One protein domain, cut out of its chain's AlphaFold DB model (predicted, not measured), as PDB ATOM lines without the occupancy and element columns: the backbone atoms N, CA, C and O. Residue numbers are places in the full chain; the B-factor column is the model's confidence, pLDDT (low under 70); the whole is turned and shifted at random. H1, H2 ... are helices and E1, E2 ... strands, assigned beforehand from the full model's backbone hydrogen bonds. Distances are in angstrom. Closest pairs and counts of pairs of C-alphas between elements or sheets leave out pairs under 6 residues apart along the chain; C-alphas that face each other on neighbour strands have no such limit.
ATOM      1  N   GLY A 166      44.618  -0.323   6.489       64.69
ATOM      2  CA  GLY A 166      43.634   0.633   6.967       64.69
ATOM      3  C   GLY A 166      43.380   0.579   8.463       64.69
ATOM      4  O   GLY A 166      44.242   0.218   9.260       64.69
ATOM      5  N   TYR A 167      42.191   1.026   8.843       70.19
ATOM      6  CA  TYR A 167      41.792   1.149  10.231       70.19
ATOM      7  C   TYR A 167      40.276   1.066  10.395       70.19
ATOM      8  O   TYR A 167      39.497   1.487   9.538       70.19
ATOM      9  N   VAL A 168      39.850   0.543  11.536       75.88
ATOM     10  CA  VAL A 168      38.452   0.438  11.944       75.88
ATOM     11  C   VAL A 168      38.133   1.563  12.924       75.88
ATOM     12  O   VAL A 168      38.874   1.815  13.874       75.88
ATOM     13  N   ARG A 169      37.014   2.262  12.716       75.94
ATOM     14  CA  ARG A 169      36.565   3.295  13.656       75.94
ATOM     15  C   ARG A 169      36.004   2.662  14.925       75.94
ATOM     16  O   ARG A 169      34.982   1.980  14.875       75.94
ATOM     17  N   MET A 170      36.609   2.962  16.062       78.31
ATOM     18  CA  MET A 170      36.121   2.545  17.371       78.31
ATOM     19  C   MET A 170      35.329   3.667  18.035       78.31
ATOM     20  O   MET A 170      35.746   4.830  18.034       78.31
ATOM     21  N   LEU A 171      34.183   3.310  18.614       75.38
ATOM     22  CA  LEU A 171      33.439   4.208  19.485       75.38
ATOM     23  C   LEU A 171      34.137   4.375  20.821       75.38
ATOM     24  O   LEU A 171      34.639   3.412  21.398       75.38
ATOM     25  N   ASN A 172      34.031   5.591  21.342       74.94
ATOM     26  CA  ASN A 172      34.296   5.889  22.731       74.94
ATOM     27  C   ASN A 172      32.974   6.246  23.431       74.94
ATOM     28  O   ASN A 172      32.449   7.347  23.243       74.94
ATOM     29  N   PRO A 173      32.358   5.314  24.172       71.62
ATOM     30  CA  PRO A 173      31.130   5.606  24.892       71.62
ATOM     31  C   PRO A 173      31.307   6.697  25.975       71.62
ATOM     32  O   PRO A 173      32.316   6.692  26.687       71.62
ATOM     33  N   PRO A 174      30.313   7.596  26.159       71.69
ATOM     34  CA  PRO A 174      29.098   7.734  25.353       71.69
ATOM     35  C   PRO A 174      29.365   8.486  24.035       71.69
ATOM     36  O   PRO A 174      29.741   9.653  24.022       71.69
ATOM     37  N   SER A 175      29.082   7.832  22.909       75.94
ATOM     38  CA  SER A 175      29.175   8.400  21.561       75.94
ATOM     39  C   SER A 175      27.804   8.859  21.046       75.94
ATOM     40  O   SER A 175      26.786   8.205  21.286       75.94
ATOM     41  N   CYS A 176      27.764   9.962  20.293       76.00
ATOM     42  CA  CYS A 176      26.534  10.458  19.665       76.00
ATOM     43  C   CYS A 176      26.033   9.527  18.543       76.00
ATOM     44  O   CYS A 176      26.795   8.723  18.003       76.00
ATOM     45  N   ALA A 177      24.769   9.685  18.128       75.81
ATOM     46  CA  ALA A 177      24.168   8.882  17.056       75.81
ATOM     47  C   ALA A 177      24.963   8.923  15.733       75.81
ATOM     48  O   ALA A 177      25.041   7.919  15.029       75.81
ATOM     49  N   ALA A 178      25.602  10.056  15.410       76.00
ATOM     50  CA  ALA A 178      26.442  10.190  14.218       76.00
ATOM     51  C   ALA A 178      27.708   9.328  14.288       76.00
ATOM     52  O   ALA A 178      28.078   8.683  13.311       76.00
ATOM     53  N   CYS A 179      28.356   9.284  15.452       75.81
ATOM     54  CA  CYS A 179      29.507   8.417  15.665       75.81
ATOM     55  C   CYS A 179      29.075   6.949  15.703       75.81
ATOM     56  O   CYS A 179      29.726   6.125  15.065       75.81
ATOM     57  N   ALA A 180      27.952   6.640  16.364       78.94
ATOM     58  CA  ALA A 180      27.416   5.286  16.490       78.94
ATOM     59  C   ALA A 180      27.245   4.600  15.129       78.94
ATOM     60  O   ALA A 180      27.724   3.487  14.943       78.94
ATOM     61  N   VAL A 181      26.674   5.284  14.133       78.62
ATOM     62  CA  VAL A 181      26.523   4.720  12.778       78.62
ATOM     63  C   VAL A 181      27.816   4.667  11.966       78.62
ATOM     64  O   VAL A 181      27.827   4.135  10.862       78.62
ATOM     65  N   LEU A 182      28.931   5.182  12.472       76.50
ATOM     66  CA  LEU A 182      30.248   5.043  11.843       76.50
ATOM     67  C   LEU A 182      31.123   4.008  12.569       76.50
ATOM     68  O   LEU A 182      32.176   3.643  12.053       76.50
ATOM     69  N   ALA A 183      30.672   3.496  13.720       76.44
ATOM     70  CA  ALA A 183      31.346   2.459  14.497       76.44
ATOM     71  C   ALA A 183      31.616   1.218  13.659       76.44
ATOM     72  O   ALA A 183      30.695   0.720  13.025       76.44
ATOM     73  N   GLY A 184      32.846   0.720  13.649       72.12
ATOM     74  CA  GLY A 184      33.245  -0.473  12.908       72.12
ATOM     75  C   GLY A 184      33.295  -0.326  11.406       72.12
ATOM     76  O   GLY A 184      33.441  -1.322  10.710       72.12
ATOM     77  N   LYS A 185      33.147   0.887  10.871       71.19
ATOM     78  CA  LYS A 185      33.481   1.088   9.470       71.19
ATOM     79  C   LYS A 185      35.006   0.986   9.344       71.19
ATOM     80  O   LYS A 185      35.722   1.654  10.091       71.19
ATOM     81  N   TRP A 186      35.467   0.127   8.436       67.50
ATOM     82  CA  TRP A 186      36.860   0.074   8.004       67.50
ATOM     83  C   TRP A 186      37.103   1.150   6.949       67.50
ATOM     84  O   TRP A 186      36.250   1.413   6.096       67.50
ATOM     85  N   TYR A 187      38.259   1.779   7.034       62.62
ATOM     86  CA  TYR A 187      38.700   2.842   6.156       62.62
ATOM     87  C   TYR A 187      40.133   2.561   5.754       62.62
ATOM     88  O   TYR A 187      40.934   2.103   6.567       62.62
ATOM     89  N   ARG A 188      40.467   2.859   4.503       60.25
ATOM     90  CA  ARG A 188      41.844   2.718   4.035       60.25
ATOM     91  C   ARG A 188      42.740   3.714   4.766       60.25
ATOM     92  O   ARG A 188      42.273   4.789   5.126       60.25
ATOM     93  N   TRP A 189      44.022   3.396   4.946       51.47
ATOM     94  CA  TRP A 189      44.970   4.234   5.701       51.47
ATOM     95  C   TRP A 189      45.017   5.702   5.228       51.47
ATOM     96  O   TRP A 189      45.188   6.606   6.040       51.47
ATOM     97  N   ASN A 190      44.773   5.940   3.933       53.19
ATOM     98  CA  ASN A 190      44.729   7.262   3.297       53.19
ATOM     99  C   ASN A 190      43.318   7.883   3.184       53.19
ATOM    100  O   ASN A 190      43.150   8.976   2.633       53.19
ATOM    101  N   GLU A 191      42.280   7.192   3.649       52.97
ATOM    102  CA  GLU A 191      40.938   7.746   3.795       52.97
ATOM    103  C   GLU A 191      40.871   8.426   5.163       52.97
ATOM    104  O   GLU A 191      41.273   7.830   6.148       52.97
ATOM    105  N   GLY A 192      40.407   9.675   5.247       51.12
ATOM    106  CA  GLY A 192      40.245  10.403   6.511       51.12
ATOM    107  C   GLY A 192      38.773  10.520   6.903       51.12
ATOM    108  O   GLY A 192      37.904  10.582   6.035       51.12
ATOM    109  N   PHE A 193      38.473  10.584   8.202       60.94
ATOM    110  CA  PHE A 193      37.102  10.795   8.676       60.94
ATOM    111  C   PHE A 193      36.702  12.267   8.628       60.94
ATOM    112  O   PHE A 193      37.480  13.141   9.007       60.94
ATOM    113  N   GLU A 194      35.445  12.533   8.281       57.00
ATOM    114  CA  GLU A 194      34.811  13.796   8.655       57.00
ATOM    115  C   GLU A 194      34.678  13.841  10.185       57.00
ATOM    116  O   GLU A 194      34.081  12.953  10.806       57.00
ATOM    117  N   ARG A 195      35.292  14.856  10.799       58.69
ATOM    118  CA  ARG A 195      35.292  15.081  12.248       58.69
ATOM    119  C   ARG A 195      34.502  16.352  12.551       58.69
ATOM    120  O   ARG A 195      34.638  17.348  11.851       58.69
ATOM    121  N   HIS A 196      33.705  16.312  13.612       59.91
ATOM    122  CA  HIS A 196      33.121  17.501  14.230       59.91
ATOM    123  C   HIS A 196      33.949  17.904  15.460       59.91
ATOM    124  O   HIS A 196      34.778  17.124  15.942       59.91
ATOM    125  N   GLY A 197      33.714  19.106  15.998       55.00
ATOM    126  CA  GLY A 197      34.341  19.532  17.252       55.00
ATOM    127  C   GLY A 197      34.111  18.503  18.366       55.00
ATOM    128  O   GLY A 197      33.017  17.942  18.467       55.00
ATOM    129  N   ARG A 198      35.147  18.233  19.175       58.69
ATOM    130  CA  ARG A 198      35.148  17.242  20.277       58.69
ATOM    131  C   ARG A 198      34.961  15.775  19.856       58.69
ATOM    132  O   ARG A 198      34.544  14.960  20.669       58.69
ATOM    133  N   CYS A 199      35.256  15.419  18.605       68.75
ATOM    134  CA  CYS A 199      35.274  14.014  18.194       68.75
ATOM    135  C   CYS A 199      36.379  13.239  18.936       68.75
ATOM    136  O   CYS A 199      37.563  13.556  18.798       68.75
ATOM    137  N   ASP A 200      35.981  12.207  19.675       64.94
ATOM    138  CA  ASP A 200      36.819  11.367  20.537       64.94
ATOM    139  C   ASP A 200      36.947   9.917  20.030       64.94
ATOM    140  O   ASP A 200      37.457   9.048  20.733       64.94
ATOM    141  N   CYS A 201      36.493   9.646  18.801       70.31
ATOM    142  CA  CYS A 201      36.616   8.328  18.184       70.31
ATOM    143  C   CYS A 201      38.086   7.938  17.985       70.31
ATOM    144  O   CYS A 201      38.904   8.758  17.553       70.31
ATOM    145  N   GLN A 202      38.384   6.660  18.216       71.62
ATOM    146  CA  GLN A 202      39.712   6.083  18.017       71.62
ATOM    147  C   GLN A 202      39.795   5.290  16.712       71.62
ATOM    148  O   GLN A 202      38.788   4.830  16.165       71.62
ATOM    149  N   HIS A 203      41.015   5.163  16.196       72.88
ATOM    150  CA  HIS A 203      41.334   4.284  15.079       72.88
ATOM    151  C   HIS A 203      41.918   2.992  15.657       72.88
ATOM    152  O   HIS A 203      42.849   3.045  16.459       72.88
ATOM    153  N   ILE A 204      41.369   1.845  15.267       75.88
ATOM    154  CA  ILE A 204      41.983   0.532  15.485       75.88
ATOM    155  C   ILE A 204      42.712   0.192  14.180       75.88
ATOM    156  O   ILE A 204      42.028  -0.001  13.172       75.88
ATOM    157  N   PRO A 205      44.053   0.182  14.146       70.88
ATOM    158  CA  PRO A 205      44.811  -0.280  12.985       70.88
ATOM    159  C   PRO A 205      44.377  -1.698  12.600       70.88
ATOM    160  O   PRO A 205      44.256  -2.545  13.480       70.88
ATOM    161  N   ALA A 206      44.099  -1.943  11.318       64.69
ATOM    162  CA  ALA A 206      43.672  -3.265  10.863       64.69
ATOM    163  C   ALA A 206      43.964  -3.493   9.371       64.69
ATOM    164  O   ALA A 206      43.660  -2.653   8.515       64.69
ATOM    165  N   SER A 207      44.491  -4.673   9.047       53.34
ATOM    166  CA  SER A 207      44.731  -5.156   7.677       53.34
ATOM    167  C   SER A 207      43.442  -5.467   6.904       53.34
ATOM    168  O   SER A 207      43.441  -5.456   5.671       53.34
ATOM    169  N   LYS A 208      42.342  -5.727   7.621       49.75
ATOM    170  CA  LYS A 208      40.990  -6.025   7.116       49.75
ATOM    171  C   LYS A 208      39.933  -5.636   8.160       49.75
ATOM    172  O   LYS A 208      40.275  -5.212   9.257       49.75
ATOM    173  N   ASP A 209      38.644  -5.762   7.848       53.28
ATOM    174  CA  ASP A 209      37.585  -5.529   8.845       53.28
ATOM    175  C   ASP A 209      37.606  -6.620   9.937       53.28
ATOM    176  O   ASP A 209      37.225  -7.761   9.687       53.28
ATOM    177  N   THR A 210      38.042  -6.281  11.153       53.84
ATOM    178  CA  THR A 210      38.140  -7.185  12.324       53.84
ATOM    179  C   THR A 210      36.899  -7.109  13.226       53.84
ATOM    180  O   THR A 210      36.941  -6.947  14.444       53.84
ATOM    181  N   GLY A 211      35.736  -7.190  12.592       51.19
ATOM    182  CA  GLY A 211      34.495  -6.568  13.030       51.19
ATOM    183  C   GLY A 211      33.663  -7.113  14.197       51.19
ATOM    184  O   GLY A 211      32.480  -6.777  14.268       51.19
ATOM    185  N   GLU A 212      34.191  -7.929  15.105       52.28
ATOM    186  CA  GLU A 212      33.340  -8.644  16.080       52.28
ATOM    187  C   GLU A 212      33.202  -7.989  17.474       52.28
ATOM    188  O   GLU A 212      32.481  -8.496  18.344       52.28
ATOM    189  N   ASN A 213      33.805  -6.818  17.707       58.19
ATOM    190  CA  ASN A 213      33.835  -6.176  19.028       58.19
ATOM    191  C   ASN A 213      32.683  -5.159  19.261       58.19
ATOM    192  O   ASN A 213      32.330  -4.378  18.376       58.19
ATOM    193  N   LEU A 214      32.145  -5.124  20.494       49.88
ATOM    194  CA  LEU A 214      31.096  -4.215  21.006       49.88
ATOM    195  C   LEU A 214      31.359  -2.730  20.701       49.88
ATOM    196  O   LEU A 214      30.417  -1.966  20.524       49.88
ATOM    197  N   THR A 215      32.625  -2.316  20.617       61.38
ATOM    198  CA  THR A 215      33.021  -0.922  20.340       61.38
ATOM    199  C   THR A 215      33.019  -0.566  18.849       61.38
ATOM    200  O   THR A 215      33.268   0.581  18.478       61.38
ATOM    201  N   THR A 216      32.696  -1.537  17.989       68.69
ATOM    202  CA  THR A 216      32.654  -1.415  16.526       68.69
ATOM    203  C   THR A 216      31.304  -1.833  15.924       68.69
ATOM    204  O   THR A 216      31.097  -1.690  14.723       68.69
ATOM    205  N   ASP A 217      30.356  -2.338  16.715       77.31
ATOM    206  CA  ASP A 217      29.020  -2.704  16.233       77.31
ATOM    207  C   ASP A 217      27.976  -1.673  16.707       77.31
ATOM    208  O   ASP A 217      27.739  -1.558  17.913       77.31
ATOM    209  N   PRO A 218      27.330  -0.926  15.790       83.12
ATOM    210  CA  PRO A 218      26.337   0.083  16.158       83.12
ATOM    211  C   PRO A 218      25.125  -0.469  16.913       83.12
ATOM    212  O   PRO A 218      24.609   0.215  17.795       83.12
ATOM    213  N   TYR A 219      24.670  -1.684  16.587       86.62
ATOM    214  CA  TYR A 219      23.501  -2.290  17.226       86.62
ATOM    215  C   TYR A 219      23.852  -2.821  18.608       86.62
ATOM    216  O   TYR A 219      23.109  -2.585  19.559       86.62
ATOM    217  N   LYS A 220      25.023  -3.456  18.767       85.31
ATOM    218  CA  LYS A 220      25.488  -3.846  20.107       85.31
ATOM    219  C   LYS A 220      25.719  -2.623  21.000       85.31
ATOM    220  O   LYS A 220      25.362  -2.669  22.173       85.31
ATOM    221  N   TYR A 221      26.253  -1.523  20.457       82.75
ATOM    222  CA  TYR A 221      26.369  -0.261  21.194       82.75
ATOM    223  C   TYR A 221      24.997   0.280  21.608       82.75
ATOM    224  O   TYR A 221      24.793   0.543  22.790       82.75
ATOM    225  N   PHE A 222      24.042   0.389  20.679       88.44
ATOM    226  CA  PHE A 222      22.686   0.856  20.980       88.44
ATOM    227  C   PHE A 222      22.024   0.021  22.089       88.44
ATOM    228  O   PHE A 222      21.511   0.580  23.057       88.44
ATOM    229  N   ASN A 223      22.124  -1.307  22.000       89.31
ATOM    230  CA  ASN A 223      21.553  -2.233  22.979       89.31
ATOM    231  C   ASN A 223      22.287  -2.229  24.331       89.31
ATOM    232  O   ASN A 223      21.719  -2.660  25.327       89.31
ATOM    233  N   SER A 224      23.531  -1.738  24.391       84.81
ATOM    234  CA  SER A 224      24.268  -1.582  25.655       84.81
ATOM    235  C   SER A 224      23.848  -0.350  26.467       84.81
ATOM    236  O   SER A 224      24.187  -0.247  27.644       84.81
ATOM    237  N   LEU A 225      23.142   0.597  25.844       85.94
ATOM    238  CA  LEU A 225      22.646   1.808  26.492       85.94
ATOM    239  C   LEU A 225      21.320   1.526  27.207       85.94
ATOM    240  O   LEU A 225      20.461   0.830  26.669       85.94
ATOM    241  N   ASN A 226      21.113   2.143  28.373       90.75
ATOM    242  CA  ASN A 226      19.785   2.179  28.991       90.75
ATOM    243  C   ASN A 226      18.809   3.012  28.133       90.75
ATOM    244  O   ASN A 226      19.220   3.817  27.291       90.75
ATOM    245  N   GLU A 227      17.503   2.855  28.357       92.06
ATOM    246  CA  GLU A 227      16.493   3.532  27.537       92.06
ATOM    247  C   GLU A 227      16.605   5.059  27.558       92.06
ATOM    248  O   GLU A 227      16.435   5.705  26.522       92.06
ATOM    249  N   LYS A 228      16.937   5.639  28.716       91.12
ATOM    250  CA  LYS A 228      17.123   7.084  28.872       91.12
ATOM    251  C   LYS A 228      18.262   7.590  27.985       91.12
ATOM    252  O   LYS A 228      18.118   8.623  27.336       91.12
ATOM    253  N   ASP A 229      19.368   6.856  27.908       86.00
ATOM    254  CA  ASP A 229      20.516   7.192  27.069       86.00
ATOM    255  C   ASP A 229      20.254   6.944  25.583       86.00
ATOM    256  O   ASP A 229      20.665   7.759  24.754       86.00
ATOM    257  N   GLN A 230      19.508   5.894  25.228       91.38
ATOM    258  CA  GLN A 230      19.043   5.698  23.852       91.38
ATOM    259  C   GLN A 230      18.204   6.897  23.386       91.38
ATOM    260  O   GLN A 230      18.480   7.470  22.330       91.38
ATOM    261  N   VAL A 231      17.235   7.335  24.198       91.62
ATOM    262  CA  VAL A 231      16.384   8.501  23.902       91.62
ATOM    263  C   VAL A 231      17.203   9.789  23.859       91.62
ATOM    264  O   VAL A 231      17.049  10.574  22.925       91.62
ATOM    265  N   ARG A 232      18.115  10.000  24.811       87.19
ATOM    266  CA  ARG A 232      18.990  11.183  24.850       87.19
ATOM    267  C   ARG A 232      19.873  11.294  23.604       87.19
ATOM    268  O   ARG A 232      20.069  12.395  23.096       87.19
ATOM    269  N   LEU A 233      20.415  10.178  23.110       83.06
ATOM    270  CA  LEU A 233      21.372  10.169  21.997       83.06
ATOM    271  C   LEU A 233      20.696  10.112  20.618       83.06
ATOM    272  O   LEU A 233      21.136  10.796  19.688       83.06
ATOM    273  N   PHE A 234      19.631   9.323  20.463       86.31
ATOM    274  CA  PHE A 234      18.959   9.100  19.177       86.31
ATOM    275  C   PHE A 234      17.664   9.912  19.025       86.31
ATOM    276  O   PHE A 234      17.289  10.250  17.900       86.31
ATOM    277  N   GLY A 235      17.061  10.379  20.117       89.19
ATOM    278  CA  GLY A 235      15.726  10.988  20.153       89.19
ATOM    279  C   GLY A 235      14.645   9.934  20.408       89.19
ATOM    280  O   GLY A 235      14.836   8.770  20.066       89.19
ATOM    281  N   LYS A 236      13.513  10.338  21.001       92.06
ATOM    282  CA  LYS A 236      12.451   9.424  21.469       92.06
ATOM    283  C   LYS A 236      11.924   8.507  20.359       92.06
ATOM    284  O   LYS A 236      12.059   7.291  20.466       92.06
ATOM    285  N   ALA A 237      11.396   9.088  19.282       91.69
ATOM    286  CA  ALA A 237      10.795   8.337  18.181       91.69
ATOM    287  C   ALA A 237      11.825   7.463  17.443       91.69
ATOM    288  O   ALA A 237      11.585   6.295  17.158       91.69
ATOM    289  N   ASN A 238      13.026   7.995  17.212       92.75
ATOM    290  CA  ASN A 238      14.115   7.275  16.549       92.75
ATOM    291  C   ASN A 238      14.633   6.087  17.369       92.75
ATOM    292  O   ASN A 238      14.872   5.021  16.807       92.75
ATOM    293  N   ALA A 239      14.807   6.253  18.685       94.25
ATOM    294  CA  ALA A 239      15.193   5.157  19.569       94.25
ATOM    295  C   ALA A 239      14.127   4.053  19.556       94.25
ATOM    296  O   ALA A 239      14.471   2.880  19.434       94.25
ATOM    297  N   GLN A 240      12.848   4.433  19.597       94.81
ATOM    298  CA  GLN A 240      11.743   3.483  19.517       94.81
ATOM    299  C   GLN A 240      11.714   2.751  18.168       94.81
ATOM    300  O   GLN A 240      11.678   1.526  18.142       94.81
ATOM    301  N   ALA A 241      11.865   3.463  17.046       94.69
ATOM    302  CA  ALA A 241      11.956   2.851  15.719       94.69
ATOM    303  C   ALA A 241      13.093   1.822  15.613       94.69
ATOM    304  O   ALA A 241      12.897   0.755  15.036       94.69
ATOM    305  N   ILE A 242      14.271   2.107  16.185       94.44
ATOM    306  CA  ILE A 242      15.392   1.154  16.205       94.44
ATOM    307  C   ILE A 242      15.029  -0.093  17.027       94.44
ATOM    308  O   ILE A 242      15.294  -1.201  16.571       94.44
ATOM    309  N   ARG A 243      14.373   0.042  18.187       94.50
ATOM    310  CA  ARG A 243      13.872  -1.124  18.951       94.50
ATOM    311  C   ARG A 243      12.829  -1.926  18.174       94.50
ATOM    312  O   ARG A 243      12.785  -3.146  18.275       94.50
ATOM    313  N   ASP A 244      12.037  -1.241  17.358       93.19
ATOM    314  CA  ASP A 244      11.005  -1.834  16.508       93.19
ATOM    315  C   ASP A 244      11.550  -2.430  15.197       93.19
ATOM    316  O   ASP A 244      10.788  -2.923  14.364       93.19
ATOM    317  N   GLY A 245      12.877  -2.450  15.032       91.19
ATOM    318  CA  GLY A 245      13.564  -3.142  13.943       91.19
ATOM    319  C   GLY A 245      13.982  -2.243  12.782       91.19
ATOM    320  O   GLY A 245      14.466  -2.753  11.769       91.19
ATOM    321  N   ALA A 246      13.816  -0.920  12.888       92.19
ATOM    322  CA  ALA A 246      14.297   0.005  11.868       92.19
ATOM    323  C   ALA A 246      15.823  -0.051  11.754       92.19
ATOM    324  O   ALA A 246      16.540  -0.219  12.744       92.19
ATOM    325  N   ASP A 247      16.330   0.113  10.536       90.06
ATOM    326  CA  ASP A 247      17.764   0.150  10.297       90.06
ATOM    327  C   ASP A 247      18.360   1.444  10.891       90.06
ATOM    328  O   ASP A 247      18.038   2.556  10.454       90.06
ATOM    329  N   ILE A 248      19.265   1.302  11.868       88.12
ATOM    330  CA  ILE A 248      19.944   2.405  12.566       88.12
ATOM    331  C   ILE A 248      20.628   3.376  11.594       88.12
ATOM    332  O   ILE A 248      20.661   4.583  11.844       88.12
ATOM    333  N   TYR A 249      21.115   2.882  10.449       85.25
ATOM    334  CA  TYR A 249      21.710   3.712   9.404       85.25
ATOM    335  C   TYR A 249      20.677   4.601   8.724       85.25
ATOM    336  O   TYR A 249      20.973   5.753   8.417       85.25
ATOM    337  N   ARG A 250      19.471   4.086   8.469       86.81
ATOM    338  CA  ARG A 250      18.383   4.852   7.847       86.81
ATOM    339  C   ARG A 250      17.903   5.925   8.813       86.81
ATOM    340  O   ARG A 250      17.896   7.097   8.453       86.81
ATOM    341  N   VAL A 251      17.603   5.528  10.047       89.31
ATOM    342  CA  VAL A 251      17.093   6.416  11.098       89.31
ATOM    343  C   VAL A 251      18.065   7.572  11.363       89.31
ATOM    344  O   VAL A 251      17.688   8.739  11.263       89.31
ATOM    345  N   ALA A 252      19.343   7.276  11.620       85.06
ATOM    346  CA  ALA A 252      20.321   8.316  11.931       85.06
ATOM    347  C   ALA A 252      20.631   9.229  10.733       85.06
ATOM    348  O   ALA A 252      20.778  10.437  10.914       85.06
ATOM    349  N   ASN A 253      20.722   8.683   9.512       79.75
ATOM    350  CA  ASN A 253      21.006   9.497   8.327       79.75
ATOM    351  C   ASN A 253      19.834  10.410   7.960       79.75
ATOM    352  O   ASN A 253      20.082  11.559   7.611       79.75
ATOM    353  N   ILE A 254      18.583   9.943   8.058       84.31
ATOM    354  CA  ILE A 254      17.404  10.788   7.809       84.31
ATOM    355  C   ILE A 254      17.318  11.898   8.858       84.31
ATOM    356  O   ILE A 254      17.139  13.054   8.488       84.31
ATOM    357  N   LYS A 255      17.557  11.594  10.142       80.25
ATOM    358  CA  LYS A 255      17.625  12.620  11.196       80.25
ATOM    359  C   LYS A 255      18.644  13.722  10.875       80.25
ATOM    360  O   LYS A 255      18.421  14.883  11.192       80.25
ATOM    361  N   GLN A 256      19.776  13.359  10.271       72.94
ATOM    362  CA  GLN A 256      20.851  14.307   9.958       72.94
ATOM    363  C   GLN A 256      20.669  15.043   8.628       72.94
ATOM    364  O   GLN A 256      21.093  16.187   8.507       72.94
ATOM    365  N   ARG A 257      20.133  14.371   7.605       75.25
ATOM    366  CA  ARG A 257      20.150  14.843   6.208       75.25
ATOM    367  C   ARG A 257      18.762  15.107   5.627       75.25
ATOM    368  O   ARG A 257      18.679  15.606   4.510       75.25
ATOM    369  N   GLY A 258      17.703  14.773   6.358       83.44
ATOM    370  CA  GLY A 258      16.325  14.819   5.883       83.44
ATOM    371  C   GLY A 258      15.962  13.662   4.949       83.44
ATOM    372  O   GLY A 258      16.756  12.750   4.696       83.44
ATOM    373  N   LEU A 259      14.725  13.704   4.448       87.12
ATOM    374  CA  LEU A 259      14.171  12.717   3.522       87.12
ATOM    375  C   LEU A 259      14.923  12.686   2.188       87.12
ATOM    376  O   LEU A 259      15.397  13.702   1.679       87.12
ATOM    377  N   ALA A 260      15.029  11.495   1.597       80.75
ATOM    378  CA  ALA A 260      15.642  11.351   0.286       80.75
ATOM    379  C   ALA A 260      14.763  11.972  -0.807       80.75
ATOM    380  O   ALA A 260      13.554  12.112  -0.669       80.75
ATOM    381  N   THR A 261      15.357  12.259  -1.964       81.69
ATOM    382  CA  THR A 261      14.572  12.586  -3.162       81.69
ATOM    383  C   THR A 261      13.886  11.330  -3.720       81.69
ATOM    384  O   THR A 261      14.417  10.226  -3.550       81.69
ATOM    385  N   PRO A 262      12.787  11.454  -4.492       78.75
ATOM    386  CA  PRO A 262      12.146  10.308  -5.150       78.75
ATOM    387  C   PRO A 262      13.114   9.487  -6.014       78.75
ATOM    388  O   PRO A 262      13.049   8.260  -6.065       78.75
ATOM    389  N   ARG A 263      14.075  10.158  -6.661       71.75
ATOM    390  CA  ARG A 263      15.145   9.504  -7.425       71.75
ATOM    391  C   ARG A 263      16.090   8.703  -6.524       71.75
ATOM    392  O   ARG A 263      16.511   7.614  -6.904       71.75
ATOM    393  N   GLY A 264      16.425   9.233  -5.347       67.06
ATOM    394  CA  GLY A 264      17.218   8.536  -4.334       67.06
ATOM    395  C   GLY A 264      16.495   7.310  -3.774       67.06
ATOM    396  O   GLY A 264      17.101   6.243  -3.684       67.06
ATOM    397  N   ALA A 265      15.196   7.435  -3.493       76.81
ATOM    398  CA  ALA A 265      14.353   6.332  -3.036       76.81
ATOM    399  C   ALA A 265      14.275   5.197  -4.056       76.81
ATOM    400  O   ALA A 265      14.559   4.054  -3.718       76.81
ATOM    401  N   ARG A 266      13.992   5.509  -5.328       72.69
ATOM    402  CA  ARG A 266      13.948   4.503  -6.406       72.69
ATOM    403  C   ARG A 266      15.272   3.759  -6.574       72.69
ATOM    404  O   ARG A 266      15.274   2.583  -6.909       72.69
ATOM    405  N   ARG A 267      16.400   4.446  -6.372       68.81
ATOM    406  CA  ARG A 267      17.732   3.871  -6.590       68.81
ATOM    407  C   ARG A 267      18.251   3.055  -5.406       68.81
ATOM    408  O   ARG A 267      18.983   2.097  -5.627       68.81
ATOM    409  N   TYR A 268      17.938   3.461  -4.177       68.56
ATOM    410  CA  TYR A 268      18.569   2.920  -2.966       68.56
ATOM    411  C   TYR A 268      17.575   2.446  -1.898       68.56
ATOM    412  O   TYR A 268      18.001   2.091  -0.798       68.56
ATOM    413  N   GLY A 269      16.267   2.493  -2.165       75.06
ATOM    414  CA  GLY A 269      15.221   2.161  -1.192       75.06
ATOM    415  C   GLY A 269      15.193   3.096   0.021       75.06
ATOM    416  O   GLY A 269      14.787   2.683   1.098       75.06
ATOM    417  N   THR A 270      15.713   4.323  -0.104       80.75
ATOM    418  CA  THR A 270      15.793   5.272   1.017       80.75
ATOM    419  C   THR A 270      14.435   5.920   1.307       80.75
ATOM    420  O   THR A 270      13.764   6.317   0.349       80.75
ATOM    421  N   PRO A 271      14.065   6.112   2.590       86.00
ATOM    422  CA  PRO A 271      12.867   6.859   2.965       86.00
ATOM    423  C   PRO A 271      12.808   8.249   2.335       86.00
ATOM    424  O   PRO A 271      13.800   8.981   2.340       86.00
ATOM    425  N   HIS A 272      11.650   8.600   1.767       86.25
ATOM    426  CA  HIS A 272      11.466   9.853   1.018       86.25
ATOM    427  C   HIS A 272      10.124  10.562   1.221       86.25
ATOM    428  O   HIS A 272       9.981  11.675   0.727       86.25
ATOM    429  N   ARG A 273       9.139   9.939   1.886       86.69
ATOM    430  CA  ARG A 273       7.811  10.551   2.083       86.69
ATOM    431  C   ARG A 273       7.526  10.925   3.528       86.69
ATOM    432  O   ARG A 273       6.959  11.981   3.742       86.69
ATOM    433  N   LEU A 274       7.906  10.069   4.475       90.50
ATOM    434  CA  LEU A 274       7.603  10.251   5.894       90.50
ATOM    435  C   LEU A 274       8.865  10.094   6.739       90.50
ATOM    436  O   LEU A 274       9.668   9.178   6.514       90.50
ATOM    437  N   THR A 275       9.042  10.989   7.704       91.56
ATOM    438  CA  THR A 275      10.020  10.859   8.787       91.56
ATOM    439  C   THR A 275       9.534   9.851   9.829       91.56
ATOM    440  O   THR A 275       8.390   9.408   9.792       91.56
ATOM    441  N   ILE A 276      10.404   9.442  10.756       93.19
ATOM    442  CA  ILE A 276       9.993   8.562  11.862       93.19
ATOM    443  C   ILE A 276       8.959   9.251  12.762       93.19
ATOM    444  O   ILE A 276       8.023   8.591  13.204       93.19
ATOM    445  N   ASP A 277       9.107  10.556  12.995       90.75
ATOM    446  CA  ASP A 277       8.157  11.332  13.792       90.75
ATOM    447  C   ASP A 277       6.766  11.337  13.123       90.75
ATOM    448  O   ASP A 277       5.796  10.943  13.768       90.75
ATOM    449  N   ASP A 278       6.689  11.603  11.809       92.69
ATOM    450  CA  ASP A 278       5.422  11.551  11.050       92.69
ATOM    451  C   ASP A 278       4.765  10.160  11.117       92.69
ATOM    452  O   ASP A 278       3.545  10.025  11.169       92.69
ATOM    453  N   ILE A 279       5.571   9.092  11.090       93.50
ATOM    454  CA  ILE A 279       5.055   7.719  11.128       93.50
ATOM    455  C   ILE A 279       4.389   7.423  12.470       93.50
ATOM    456  O   ILE A 279       3.314   6.825  12.477       93.50
ATOM    457  N   TYR A 280       5.003   7.824  13.584       93.38
ATOM    458  CA  TYR A 280       4.393   7.635  14.898       93.38
ATOM    459  C   TYR A 280       3.184   8.542  15.109       93.38
ATOM    460  O   TYR A 280       2.221   8.107  15.728       93.38
ATOM    461  N   GLU A 281       3.176   9.746  14.537       93.25
ATOM    462  CA  GLU A 281       1.994  10.610  14.549       93.25
ATOM    463  C   GLU A 281       0.814   9.967  13.799       93.25
ATOM    464  O   GLU A 281      -0.294   9.884  14.325       93.25
ATOM    465  N   ILE A 282       1.051   9.411  12.605       92.56
ATOM    466  CA  ILE A 282       0.023   8.727  11.799       92.56
ATOM    467  C   ILE A 282      -0.430   7.404  12.438       92.56
ATOM    468  O   ILE A 282      -1.586   6.979  12.290       92.56
ATOM    469  N   ALA A 283       0.492   6.688  13.078       92.56
ATOM    470  CA  ALA A 283       0.203   5.404  13.700       92.56
ATOM    471  C   ALA A 283      -0.513   5.547  15.051       92.56
ATOM    472  O   ALA A 283      -1.289   4.659  15.402       92.56
ATOM    473  N   GLY A 284      -0.292   6.651  15.771       90.69
ATOM    474  CA  GLY A 284      -0.729   6.801  17.155       90.69
ATOM    475  C   GLY A 284      -0.115   5.710  18.036       90.69
ATOM    476  O   GLY A 284       1.063   5.376  17.898       90.69
ATOM    477  N   ASP A 285      -0.935   5.104  18.894       89.25
ATOM    478  CA  ASP A 285      -0.512   4.027  19.801       89.25
ATOM    479  C   ASP A 285      -0.423   2.642  19.125       89.25
ATOM    480  O   ASP A 285       0.013   1.664  19.738       89.25
ATOM    481  N   ASP A 286      -0.802   2.527  17.845       93.69
ATOM    482  CA  ASP A 286      -0.730   1.264  17.111       93.69
ATOM    483  C   ASP A 286       0.698   0.991  16.610       93.69
ATOM    484  O   ASP A 286       1.115   1.349  15.499       93.69
ATOM    485  N   ARG A 287       1.453   0.273  17.441       92.31
ATOM    486  CA  ARG A 287       2.808  -0.190  17.123       92.31
ATOM    487  C   ARG A 287       2.867  -1.034  15.844       92.31
ATOM    488  O   ARG A 287       3.837  -0.930  15.090       92.31
ATOM    489  N   ALA A 288       1.871  -1.880  15.579       94.12
ATOM    490  CA  ALA A 288       1.877  -2.746  14.401       94.12
ATOM    491  C   ALA A 288       1.719  -1.918  13.119       94.12
ATOM    492  O   ALA A 288       2.444  -2.137  12.141       94.12
ATOM    493  N   LYS A 289       0.846  -0.906  13.157       94.62
ATOM    494  CA  LYS A 289       0.692   0.086  12.091       94.62
ATOM    495  C   LYS A 289       1.970   0.897  11.881       94.62
ATOM    496  O   LYS A 289       2.403   1.032  10.735       94.62
ATOM    497  N   ALA A 290       2.631   1.353  12.948       93.88
ATOM    498  CA  ALA A 290       3.915   2.056  12.845       93.88
ATOM    499  C   ALA A 290       4.978   1.199  12.129       93.88
ATOM    500  O   ALA A 290       5.615   1.654  11.178       93.88
ATOM    501  N   ILE A 291       5.117  -0.075  12.517       94.12
ATOM    502  CA  ILE A 291       6.033  -1.037  11.878       94.12
ATOM    503  C   ILE A 291       5.670  -1.267  10.406       94.12
ATOM    504  O   ILE A 291       6.559  -1.308   9.550       94.12
ATOM    505  N   ALA A 292       4.382  -1.396  10.082       92.81
ATOM    506  CA  ALA A 292       3.928  -1.573   8.705       92.81
ATOM    507  C   ALA A 292       4.293  -0.368   7.824       92.81
ATOM    508  O   ALA A 292       4.853  -0.546   6.738       92.81
ATOM    509  N   ILE A 293       4.065   0.856   8.308       92.88
ATOM    510  CA  ILE A 293       4.436   2.080   7.587       92.88
ATOM    511  C   ILE A 293       5.964   2.190   7.475       92.88
ATOM    512  O   ILE A 293       6.480   2.480   6.395       92.88
ATOM    513  N   MET A 294       6.720   1.881   8.535       93.81
ATOM    514  CA  MET A 294       8.189   1.863   8.495       93.81
ATOM    515  C   MET A 294       8.740   0.898   7.433       93.81
ATOM    516  O   MET A 294       9.719   1.232   6.757       93.81
ATOM    517  N   ARG A 295       8.109  -0.267   7.234       90.12
ATOM    518  CA  ARG A 295       8.450  -1.194   6.141       90.12
ATOM    519  C   ARG A 295       8.167  -0.584   4.772       90.12
ATOM    520  O   ARG A 295       9.051  -0.573   3.919       90.12
ATOM    521  N   GLN A 296       6.978  -0.012   4.578       87.25
ATOM    522  CA  GLN A 296       6.595   0.633   3.315       87.25
ATOM    523  C   GLN A 296       7.516   1.802   2.940       87.25
ATOM    524  O   GLN A 296       7.816   2.013   1.766       87.25
ATOM    525  N   GLN A 297       7.974   2.563   3.935       86.25
ATOM    526  CA  GLN A 297       8.846   3.720   3.736       86.25
ATOM    527  C   GLN A 297      10.327   3.346   3.586       86.25
ATOM    528  O   GLN A 297      11.127   4.205   3.222       86.25
ATOM    529  N   GLY A 298      10.714   2.090   3.827       86.12
ATOM    530  CA  GLY A 298      12.105   1.643   3.706       86.12
ATOM    531  C   GLY A 298      12.979   1.946   4.929       86.12
ATOM    532  O   GLY A 298      14.201   2.038   4.802       86.12
ATOM    533  N   TYR A 299      12.372   2.111   6.111       88.31
ATOM    534  CA  TYR A 299      13.093   2.119   7.390       88.31
ATOM    535  C   TYR A 299      13.350   0.702   7.906       88.31
ATOM    536  O   TYR A 299      14.419   0.450   8.456       88.31
ATOM    537  N   ILE A 300      12.401  -0.222   7.712       90.62
ATOM    538  CA  ILE A 300      12.539  -1.645   8.062       90.62
ATOM    539  C   ILE A 300      12.597  -2.458   6.779       90.62
ATOM    540  O   ILE A 300      11.617  -2.559   6.046       90.62
ATOM    541  N   THR A 301      13.757  -3.033   6.504       80.38
ATOM    542  CA  THR A 301      14.067  -3.614   5.187       80.38
ATOM    543  C   THR A 301      14.651  -5.021   5.275       80.38
ATOM    544  O   THR A 301      15.028  -5.602   4.264       80.38
ATOM    545  N   GLY A 302      14.699  -5.580   6.484       84.44
ATOM    546  CA  GLY A 302      15.240  -6.896   6.807       84.44
ATOM    547  C   GLY A 302      15.747  -6.930   8.248       84.44
ATOM    548  O   GLY A 302      15.541  -5.976   9.000       84.44
ATOM    549  N   ALA A 303      16.447  -8.001   8.622       85.75
ATOM    550  CA  ALA A 303      17.101  -8.091   9.925       85.75
ATOM    551  C   ALA A 303      18.101  -6.939  10.133       85.75
ATOM    552  O   ALA A 303      18.733  -6.460   9.185       85.75
ATOM    553  N   GLN A 304      18.248  -6.492  11.379       87.12
ATOM    554  CA  GLN A 304      19.272  -5.525  11.757       87.12
ATOM    555  C   GLN A 304      20.642  -6.201  11.705       87.12
ATOM    556  O   GLN A 304      20.905  -7.156  12.430       87.12
ATOM    557  N   VAL A 305      21.516  -5.713  10.828       80.12
ATOM    558  CA  VAL A 305      22.865  -6.260  10.639       80.12
ATOM    559  C   VAL A 305      23.897  -5.157  10.796       80.12
ATOM    560  O   VAL A 305      23.679  -4.037  10.329       80.12
ATOM    561  N   ARG A 306      25.059  -5.481  11.379       73.31
ATOM    562  CA  ARG A 306      26.167  -4.538  11.628       73.31
ATOM    563  C   ARG A 306      26.496  -3.663  10.421       73.31
ATOM    564  O   ARG A 306      26.913  -2.536  10.620       73.31
ATOM    565  N   GLY A 307      26.317  -4.130   9.185       68.62
ATOM    566  CA  GLY A 307      26.625  -3.387   7.959       68.62
ATOM    567  C   GLY A 307      25.481  -2.611   7.290       68.62
ATOM    568  O   GLY A 307      25.737  -1.965   6.275       68.62
ATOM    569  N   GLY A 308      24.254  -2.689   7.809       73.25
ATOM    570  CA  GLY A 308      23.035  -2.286   7.093       73.25
ATOM    571  C   GLY A 308      22.569  -3.369   6.108       73.25
ATOM    572  O   GLY A 308      23.379  -4.144   5.600       73.25
ATOM    573  N   ASN A 309      21.259  -3.454   5.863       68.81
ATOM    574  CA  ASN A 309      20.612  -4.652   5.289       68.81
ATOM    575  C   ASN A 309      20.157  -4.551   3.814       68.81
ATOM    576  O   ASN A 309      19.732  -5.559   3.261       68.81
ATOM    577  N   ILE A 310      20.249  -3.389   3.147       60.75
ATOM    578  CA  ILE A 310      19.838  -3.234   1.726       60.75
ATOM    579  C   ILE A 310      21.019  -3.294   0.751       60.75
ATOM    580  O   ILE A 310      20.960  -3.960  -0.279       60.75
ATOM    581  N   ILE A 311      22.100  -2.577   1.049       51.84
ATOM    582  CA  ILE A 311      23.356  -2.582   0.296       51.84
ATOM    583  C   ILE A 311      24.427  -2.473   1.377       51.84
ATOM    584  O   ILE A 311      24.549  -1.425   2.009       51.84
ATOM    585  N   GLY A 312      25.128  -3.571   1.655       44.34
ATOM    586  CA  GLY A 312      26.055  -3.642   2.781       44.34
ATOM    587  C   GLY A 312      27.136  -2.553   2.753       44.34
ATOM    588  O   GLY A 312      27.593  -2.115   1.693       44.34
ATOM    589  N   ARG A 313      27.575  -2.170   3.955       43.34
ATOM    590  CA  ARG A 313      28.628  -1.198   4.315       43.34
ATOM    591  C   ARG A 313      29.974  -1.274   3.575       43.34
ATOM    592  O   ARG A 313      30.766  -0.349   3.726       43.34
ATOM    593  N   PHE A 314      30.242  -2.335   2.813       42.56
ATOM    594  CA  PHE A 314      31.544  -2.640   2.193       42.56
ATOM    595  C   PHE A 314      31.586  -2.434   0.680       42.56
ATOM    596  O   PHE A 314      32.497  -2.911   0.002       42.56
ATOM    597  N   HIS A 315      30.617  -1.716   0.117       42.81
ATOM    598  CA  HIS A 315      30.678  -1.364  -1.293       42.81
ATOM    599  C   HIS A 315      31.693  -0.252  -1.550       42.81
ATOM    600  O   HIS A 315      31.350   0.904  -1.792       42.81
TER     601      HIS A 315
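What this domain is: This is residues 166 to 315 of the 639 residues of an uncharacterized protein of Canibacter oris (UniProt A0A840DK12). A small three-stranded sheet, E2, E1 and E3, makes one end of the longest axis, and a cluster of short helices makes the rest, with H7 and H8 at the far end and little H1 between sheet and cluster. Within the cluster H4 and H5 form a helical hairpin, H6 lies off to one side touching no other helix, and the unnamed residues 298 to 315 run from H8 back toward the sheet. The 150 printed residues include eight named helices and three strands, in the order E1 H1 E2 E3 H2 H3 H4 H5 H6 H7 H8; the sheet order is E2, E1, E3, all antiparallel. The class is mostly helix, and the whole is compact, with a radius of gyration of the C-alphas of 15.6 A and spans of 45 by 36 by 28 A.

How they stand to each other: E1, residues 166 to 170, is the inner strand between the edge strands E2, residues 186 to 188, and E3, residues 202 to 206. E1 and E3 are antiparallel at 141 degrees, with N 168 and O 204 within hydrogen-bond range at 2.8 A; E2 and E1 are antiparallel at 145 degrees, with N 187 and O 167 at 2.8 A. H1, residues 177 to 180, is only just not on the sheet, with 4 pairs of C-alphas within 10 A. H1 and H2, residues 218 to 224, only just touch, with 3 pairs within 8 A; their closest C-alphas, of Ala 180 and Pro 218, are 5.3 A apart. The hub is H4, residues 236 to 243. H3, residues 227 to 234, and H4 touch only at the corner, closest at C-alphas Val 231 and Ala 239, 5.6 A. H5, residues 248 to 257, makes a hairpin with H4, at a shallow tilt of 29 degrees, opposite ways; the closest C-alphas, of Ile 242 and Ile 248, are 6.0 A apart. H7, residues 276 to 283, touches H4 about perpendicular, at 86 degrees, closest at C-alphas Ala 237 and Asp 277, 5.9 A. H8, residues 287 to 297, touches H7 at a steep tilt of 54 degrees, opposite ways, closest at C-alphas Ala 283 and Ala 290, 5.1 A. The helix packing is mostly crossed, helices meeting at large angles, but only just. H6, residues 262 to 268, is apart from H5 and H7. In H2 to H8 every O i to N i+4 pair is within hydrogen-bond range; H1 is too short for one.

Where its parts are: E1 begins at C-alpha 166, (43.634, 0.633, 6.967), and is 13.0 A long; E3 is 12.4 A. H5 is 14.0 A. H8, the longest helix, is 15.2 A and ends at C-alpha 297, (8.846, 3.720, 3.736).

The domain as a whole: The farthest C-alphas, of Asn 190 and Asp 285, are 48.3 A apart. The printed part has no cut. The links E2 to E3 and E3 to H2 are long. The model's pLDDT is under 70 in 38 residues, among them 186 to 200, 206 to 216 and 309 to 315.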